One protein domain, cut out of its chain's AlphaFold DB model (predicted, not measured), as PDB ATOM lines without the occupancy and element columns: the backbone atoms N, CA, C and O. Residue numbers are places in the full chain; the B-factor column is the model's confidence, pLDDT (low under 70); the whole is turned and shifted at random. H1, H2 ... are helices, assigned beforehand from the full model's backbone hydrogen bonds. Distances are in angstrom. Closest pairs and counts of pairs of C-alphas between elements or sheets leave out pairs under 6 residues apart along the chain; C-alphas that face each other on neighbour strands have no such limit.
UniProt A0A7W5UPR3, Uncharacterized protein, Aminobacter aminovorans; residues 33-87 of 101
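What this domain is: This is residues 33 to 87 of the 101 residues of an uncharacterized protein of Aminobacter aminovorans (UniProt A0A7W5UPR3). A short helix, H1, crosses the first half of a longer helix, H2, at a steep tilt; between them residues 45 to 61 make a wide loop that, with H2, gives the length. Residues 82 to 87 fold back at the other end. The printed part has 55 residues with two named helices, H1 then H2, and no named strand; the class is all helix. It is loose, with a radius of gyration of the C-alphas of 13.3 A and spans of 43 by 19 by 16 A.

How they stand to each other: H1, residues 33 to 44, touches H2, residues 62 to 81, with residues 64 to 71 of H2 alone. The closest C-alphas, of Thr 40 and Ser 68, are 4.3 A apart. The helices run opposite ways at a steep tilt of 67 degrees. In H1 and H2 every O i to N i+4 pair is within hydrogen-bond range.

Where its parts are: H1 begins at C-alpha 33, (97.544, 128.281, 96.375), and is 16.4 A long from first to last C-alpha. H2, 28.9 A long, ends at C-alpha 81, (85.280, 125.350, 83.942).

The domain as a whole: The C-alphas farthest apart, of Gly 55 and Gly 83, are 43.2 A apart. The printed part has no cut. The link from H1 to H2 is long; in it residues 52 to 53 pair antiparallel with 56 to 57. Residues 49 to 58 and 86 to 87 have pLDDT under 70.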
ATOM      1  N   PRO A  33      97.012 129.253  97.334       93.56
ATOM      2  CA  PRO A  33      97.544 128.281  96.375       93.56
ATOM      3  C   PRO A  33      98.755 127.495  96.889       93.56
ATOM      4  O   PRO A  33      98.861 126.300  96.658       93.56
ATOM      5  N   GLU A  34      99.647 128.161  97.621       92.88
ATOM      6  CA  GLU A  34     100.845 127.557  98.208       92.88
ATOM      7  C   GLU A  34     100.513 126.554  99.318       92.88
ATOM      8  O   GLU A  34     101.077 125.465  99.339       92.88
ATOM      9  N   GLN A  35      99.566 126.882 100.203       93.69
ATOM     10  CA  GLN A  35      99.084 125.937 101.216       93.69
ATOM     11  C   GLN A  35      98.419 124.722 100.572       93.69
ATOM     12  O   GLN A  35      98.695 123.599 100.976       93.69
ATOM     13  N   GLY A  36      97.569 124.943  99.564       92.38
ATOM     14  CA  GLY A  36      96.899 123.870  98.830       92.38
ATOM     15  C   GLY A  36      97.886 122.878  98.217       92.38
ATOM     16  O   GLY A  36      97.833 121.690  98.522       92.38
ATOM     17  N   ASP A  37      98.817 123.394  97.418       90.69
ATOM     18  CA  ASP A  37      99.847 122.608  96.735       90.69
ATOM     19  C   ASP A  37     100.748 121.852  97.727       90.69
ATOM     20  O   ASP A  37     100.942 120.642  97.611       90.69
ATOM     21  N   TYR A  38     101.241 122.533  98.766       89.31
ATOM     22  CA  TYR A  38     102.173 121.938  99.722       89.31
ATOM     23  C   TYR A  38     101.523 120.899 100.646       89.31
ATOM     24  O   TYR A  38     102.104 119.838 100.882       89.31
ATOM     25  N   SER A  39     100.316 121.164 101.154       90.81
ATOM     26  CA  SER A  39      99.591 120.196 101.984       90.81
ATOM     27  C   SER A  39      99.150 118.976 101.176       90.81
ATOM     28  O   SER A  39      99.267 117.857 101.673       90.81
ATOM     29  N   THR A  40      98.706 119.149  99.922       89.88
ATOM     30  CA  THR A  40      98.450 118.001  99.038       89.88
ATOM     31  C   THR A  40      99.717 117.197  98.817       89.88
ATOM     32  O   THR A  40      99.698 115.990  99.034       89.88
ATOM     33  N   TRP A  41     100.831 117.851  98.495       87.38
ATOM     34  CA  TRP A  41     102.100 117.165  98.302       87.38
ATOM     35  C   TRP A  41     102.517 116.329  99.524       87.38
ATOM     36  O   TRP A  41     102.925 115.180  99.356       87.38
ATOM     37  N   LYS A  42     102.352 116.842 100.754       87.38
ATOM     38  CA  LYS A  42     102.614 116.068 101.984       87.38
ATOM     39  C   LYS A  42     101.737 114.824 102.083       87.38
ATOM     40  O   LYS A  42     102.239 113.744 102.371       87.38
ATOM     41  N   VAL A  43     100.434 114.975 101.839       87.62
ATOM     42  CA  VAL A  43      99.467 113.868 101.910       87.62
ATOM     43  C   VAL A  43      99.791 112.786 100.879       87.62
ATOM     44  O   VAL A  43      99.768 111.603 101.203       87.62
ATOM     45  N   GLU A  44     100.131 113.179  99.651       84.31
ATOM     46  CA  GLU A  44     100.439 112.246  98.561       84.31
ATOM     47  C   GLU A  44     101.764 111.499  98.774       84.31
ATOM     48  O   GLU A  44     101.900 110.358  98.342       84.31
ATOM     49  N   ASN A  45     102.722 112.113  99.475       82.44
ATOM     50  CA  ASN A  45     104.055 111.553  99.715       82.44
ATOM     51  C   ASN A  45     104.241 110.993 101.138       82.44
ATOM     52  O   ASN A  45     105.347 110.592 101.493       82.44
ATOM     53  N   ALA A  46     103.178 110.908 101.946       77.31
ATOM     54  CA  ALA A  46     103.237 110.485 103.351       77.31
ATOM     55  C   ALA A  46     103.844 109.084 103.575       77.31
ATOM     56  O   ALA A  46     104.285 108.756 104.673       77.31
ATOM     57  N   HIS A  47     103.855 108.237 102.543       71.12
ATOM     58  CA  HIS A  47     104.372 106.867 102.606       71.12
ATOM     59  C   HIS A  47     105.723 106.678 101.905       71.12
ATOM     60  O   HIS A  47     106.242 105.560 101.867       71.12
ATOM     61  N   GLU A  48     106.305 107.744 101.357       71.31
ATOM     62  CA  GLU A  48     107.564 107.668 100.626       71.31
ATOM     63  C   GLU A  48     108.763 107.699 101.598       71.31
ATOM     64  O   GLU A  48     108.960 108.683 102.317       71.31
ATOM     65  N   PRO A  49     109.626 106.662 101.614       59.75
ATOM     66  CA  PRO A  49     110.682 106.480 102.621       59.75
ATOM     67  C   PRO A  49     111.798 107.541 102.589       59.75
ATOM     68  O   PRO A  49     112.691 107.517 103.435       59.75
ATOM     69  N   LEU A  50     111.783 108.440 101.602       57.09
ATOM     70  CA  LEU A  50     112.785 109.485 101.393       57.09
ATOM     71  C   LEU A  50     112.328 110.879 101.849       57.09
ATOM     72  O   LEU A  50     113.158 111.785 101.882       57.09
ATOM     73  N   TYR A  51     111.059 111.073 102.219       56.34
ATOM     74  CA  TYR A  51     110.534 112.401 102.544       56.34
ATOM     75  C   TYR A  51     110.606 112.729 104.035       56.34
ATOM     76  O   TYR A  51     109.611 112.970 104.704       56.34
ATOM     77  N   SER A  52     111.841 112.812 104.529       54.53
ATOM     78  CA  SER A  52     112.178 113.728 105.620       54.53
ATOM     79  C   SER A  52     112.901 114.917 104.986       54.53
ATOM     80  O   SER A  52     114.062 114.803 104.592       54.53
ATOM     81  N   LEU A  53     112.218 116.052 104.792       50.88
ATOM     82  CA  LEU A  53     112.936 117.289 104.455       50.88
ATOM     83  C   LEU A  53     113.756 117.650 105.693       50.88
ATOM     84  O   LEU A  53     113.203 117.829 106.773       50.88
ATOM     85  N   ASP A  54     115.079 117.680 105.552       54.00
ATOM     86  CA  ASP A  54     116.014 118.110 106.599       54.00
ATOM     87  C   ASP A  54     115.923 117.351 107.943       54.00
ATOM     88  O   ASP A  54     116.370 117.841 108.979       54.00
ATOM     89  N   GLY A  55     115.410 116.113 107.930       55.66
ATOM     90  CA  GLY A  55     115.277 115.284 109.133       55.66
ATOM     91  C   GLY A  55     114.038 115.580 109.984       55.66
ATOM     92  O   GLY A  55     113.930 115.034 111.082       55.66
ATOM     93  N   GLU A  56     113.110 116.403 109.490       58.28
ATOM     94  CA  GLU A  56     111.786 116.561 110.087       58.28
ATOM     95  C   GLU A  56     110.818 115.524 109.515       58.28
ATOM     96  O   GLU A  56     110.809 115.245 108.312       58.28
ATOM     97  N   ASP A  57     110.022 114.933 110.402       62.00
ATOM     98  CA  ASP A  57     108.922 114.059 110.021       62.00
ATOM     99  C   ASP A  57     107.842 114.910 109.338       62.00
ATOM    100  O   ASP A  57     107.299 115.839 109.940       62.00
ATOM    101  N   LEU A  58     107.593 114.647 108.056       69.56
ATOM    102  CA  LEU A  58     106.624 115.380 107.239       69.56
ATOM    103  C   LEU A  58     105.276 114.664 107.175       69.56
ATOM    104  O   LEU A  58     104.529 114.864 106.213       69.56
ATOM    105  N   GLU A  59     104.964 113.839 108.178       79.88
ATOM    106  CA  GLU A  59     103.643 113.240 108.295       79.88
ATOM    107  C   GLU A  59     102.561 114.330 108.152       79.88
ATOM    108  O   GLU A  59     102.605 115.364 108.837       79.88
ATOM    109  N   PRO A  60     101.606 114.151 107.224       84.81
ATOM    110  CA  PRO A  60     100.536 115.111 107.032       84.81
ATOM    111  C   PRO A  60      99.706 115.208 108.310       84.81
ATOM    112  O   PRO A  60      99.318 114.213 108.919       84.81
ATOM    113  N   THR A  61      99.401 116.434 108.710       90.31
ATOM    114  CA  THR A  61      98.452 116.677 109.795       90.31
ATOM    115  C   THR A  61      97.012 116.507 109.297       90.31
ATOM    116  O   THR A  61      96.742 116.577 108.099       90.31
ATOM    117  N   GLU A  62      96.036 116.407 110.207       92.00
ATOM    118  CA  GLU A  62      94.613 116.468 109.815       92.00
ATOM    119  C   GLU A  62      94.260 117.769 109.068       92.00
ATOM    120  O   GLU A  62      93.291 117.829 108.311       92.00
ATOM    121  N   GLU A  63      94.998 118.856 109.322       93.25
ATOM    122  CA  GLU A  63      94.825 120.102 108.581       93.25
ATOM    123  C   GLU A  63      95.342 119.972 107.148       93.25
ATOM    124  O   GLU A  63      94.634 120.387 106.231       93.25
ATOM    125  N   ASP A  64      96.490 119.323 106.946       91.81
ATOM    126  CA  ASP A  64      97.016 119.034 105.610       91.81
ATOM    127  C   ASP A  64      96.049 118.152 104.807       91.81
ATOM    128  O   ASP A  64      95.774 118.441 103.643       91.81
ATOM    129  N   GLU A  65      95.439 117.142 105.434       91.88
ATOM    130  CA  GLU A  65      94.400 116.319 104.803       91.88
ATOM    131  C   GLU A  65      93.179 117.154 104.381       91.88
ATOM    132  O   GLU A  65      92.677 117.027 103.259       91.88
ATOM    133  N   ARG A  66      92.704 118.055 105.253       94.81
ATOM    134  CA  ARG A  66      91.576 118.950 104.940       94.81
ATOM    135  C   ARG A  66      91.907 119.907 103.800       94.81
ATOM    136  O   ARG A  66      91.082 120.082 102.898       94.81
ATOM    137  N   ILE A  67      93.088 120.519 103.835       94.88
ATOM    138  CA  ILE A  67      93.569 121.418 102.784       94.88
ATOM    139  C   ILE A  67      93.723 120.645 101.470       94.88
ATOM    140  O   ILE A  67      93.295 121.141 100.428       94.88
ATOM    141  N   SER A  68      94.207 119.403 101.517       92.19
ATOM    142  CA  SER A  68      94.352 118.556 100.334       92.19
ATOM    143  C   SER A  68      93.009 118.242  99.666       92.19
ATOM    144  O   SER A  68      92.850 118.376  98.451       92.19
ATOM    145  N   VAL A  69      91.964 117.958 100.452       93.31
ATOM    146  CA  VAL A  69      90.598 117.808  99.916       93.31
ATOM    147  C   VAL A  69      90.107 119.092  99.234       93.31
ATOM    148  O   VAL A  69      89.435 119.027  98.201       93.31
ATOM    149  N   ILE A  70      90.416 120.265  99.792       95.19
ATOM    150  CA  ILE A  70      90.062 121.559  99.190       95.19
ATOM    151  C   ILE A  70      90.825 121.775  97.880       95.19
ATOM    152  O   ILE A  70      90.218 122.205  96.897       95.19
ATOM    153  N   TRP A  71      92.108 121.419  97.838       94.44
ATOM    154  CA  TRP A  71      92.917 121.469  96.628       94.44
ATOM    155  C   TRP A  71      92.303 120.613  95.519       94.44
ATOM    156  O   TRP A  71      91.987 121.151  94.460       94.44
ATOM    157  N   TYR A  72      91.976 119.338  95.766       91.69
ATOM    158  CA  TYR A  72      91.310 118.491  94.761       91.69
ATOM    159  C   TYR A  72      89.957 119.051  94.297       91.69
ATOM    160  O   TYR A  72      89.601 118.936  93.120       91.69
ATOM    161  N   ARG A  73      89.193 119.710  95.181       93.88
ATOM    162  CA  ARG A  73      87.960 120.417  94.782       93.88
ATOM    163  C   ARG A  73      88.254 121.591  93.852       93.88
ATOM    164  O   ARG A  73      87.508 121.790  92.892       93.88
ATOM    165  N   ALA A  74      89.318 122.350  94.113       94.38
ATOM    166  CA  ALA A  74      89.767 123.427  93.239       94.38
ATOM    167  C   ALA A  74      90.200 122.881  91.867       94.38
ATOM    168  O   ALA A  74      89.791 123.431  90.844       94.38
ATOM    169  N   GLN A  75      90.913 121.748  91.826       92.44
ATOM    170  CA  GLN A  75      91.273 121.072  90.572       92.44
ATOM    171  C   GLN A  75      90.035 120.654  89.772       92.44
ATOM    172  O   GLN A  75      89.899 120.987  88.594       92.44
ATOM    173  N   ALA A  76      89.084 119.978  90.422       90.88
ATOM    174  CA  ALA A  76      87.851 119.540  89.779       90.88
ATOM    175  C   ALA A  76      87.031 120.726  89.239       90.88
ATOM    176  O   ALA A  76      86.465 120.651  88.145       90.88
ATOM    177  N   ALA A  77      86.991 121.841  89.978       92.62
ATOM    178  CA  ALA A  77      86.352 123.073  89.529       92.62
ATOM    179  C   ALA A  77      87.055 123.672  88.300       92.62
ATOM    180  O   ALA A  77      86.374 124.077  87.354       92.62
ATOM    181  N   ALA A  78      88.394 123.674  88.280       93.44
ATOM    182  CA  ALA A  78      89.185 124.168  87.156       93.44
ATOM    183  C   ALA A  78      88.865 123.409  85.861       93.44
ATOM    184  O   ALA A  78      88.549 124.004  84.830       93.44
ATOM    185  N   VAL A  79      88.874 122.081  85.941       90.50
ATOM    186  CA  VAL A  79      88.668 121.178  84.801       90.50
ATOM    187  C   VAL A  79      87.265 121.320  84.237       90.50
ATOM    188  O   VAL A  79      87.082 121.481  83.026       90.50
ATOM    189  N   LYS A  80      86.273 121.372  85.131       91.12
ATOM    190  CA  LYS A  80      84.880 121.606  84.760       91.12
ATOM    191  C   LYS A  80      84.690 122.962  84.075       91.12
ATOM    192  O   LYS A  80      83.954 123.054  83.094       91.12
ATOM    193  N   ALA A  81      85.359 124.015  84.544       92.56
ATOM    194  CA  ALA A  81      85.280 125.350  83.942       92.56
ATOM    195  C   ALA A  81      85.989 125.451  82.573       92.56
ATOM    196  O   ALA A  81      85.588 126.259  81.722       92.56
ATOM    197  N   CYS A  82      86.967 124.575  82.320       88.44
ATOM    198  CA  CYS A  82      87.541 124.338  80.993       88.44
ATOM    199  C   CYS A  82      86.623 123.529  80.058       88.44
ATOM    200  O   CYS A  82      86.985 123.297  78.908       88.44
ATOM    201  N   GLY A  83      85.434 123.109  80.512       84.69
ATOM    202  CA  GLY A  83      84.484 122.335  79.709       84.69
ATOM    203  C   GLY A  83      84.897 120.876  79.508       84.69
ATOM    204  O   GLY A  83      84.485 120.250  78.533       84.69
ATOM    205  N   LYS A  84      85.742 120.349  80.399       81.31
ATOM    206  CA  LYS A  84      86.156 118.946  80.431       81.31
ATOM    207  C   LYS A  84      85.523 118.256  81.636       81.31
ATOM    208  O   LYS A  84      85.148 118.915  82.608       81.31
ATOM    209  N   ASP A  85      85.437 116.934  81.581       77.56
ATOM    210  CA  ASP A  85      85.054 116.151  82.749       77.56
ATOM    211  C   ASP A  85      86.278 115.940  83.647       77.56
ATOM    212  O   ASP A  85      87.346 115.580  83.140       77.56
ATOM    213  N   PRO A  86      86.157 116.166  84.967       67.50
ATOM    214  CA  PRO A  86      87.207 115.790  85.896       67.50
ATOM    215  C   PRO A  86      87.325 114.265  85.881       67.50
ATOM    216  O   PRO A  86      86.403 113.559  86.294       67.50
ATOM    217  N   ALA A  87      88.448 113.754  85.378       64.12
ATOM    218  CA  ALA A  87      88.821 112.367  85.615       64.12
ATOM    219  C   ALA A  87      88.930 112.131  87.136       64.12
ATOM    220  O   ALA A  87      89.154 113.088  87.886       64.12
TER     221      ALA A  87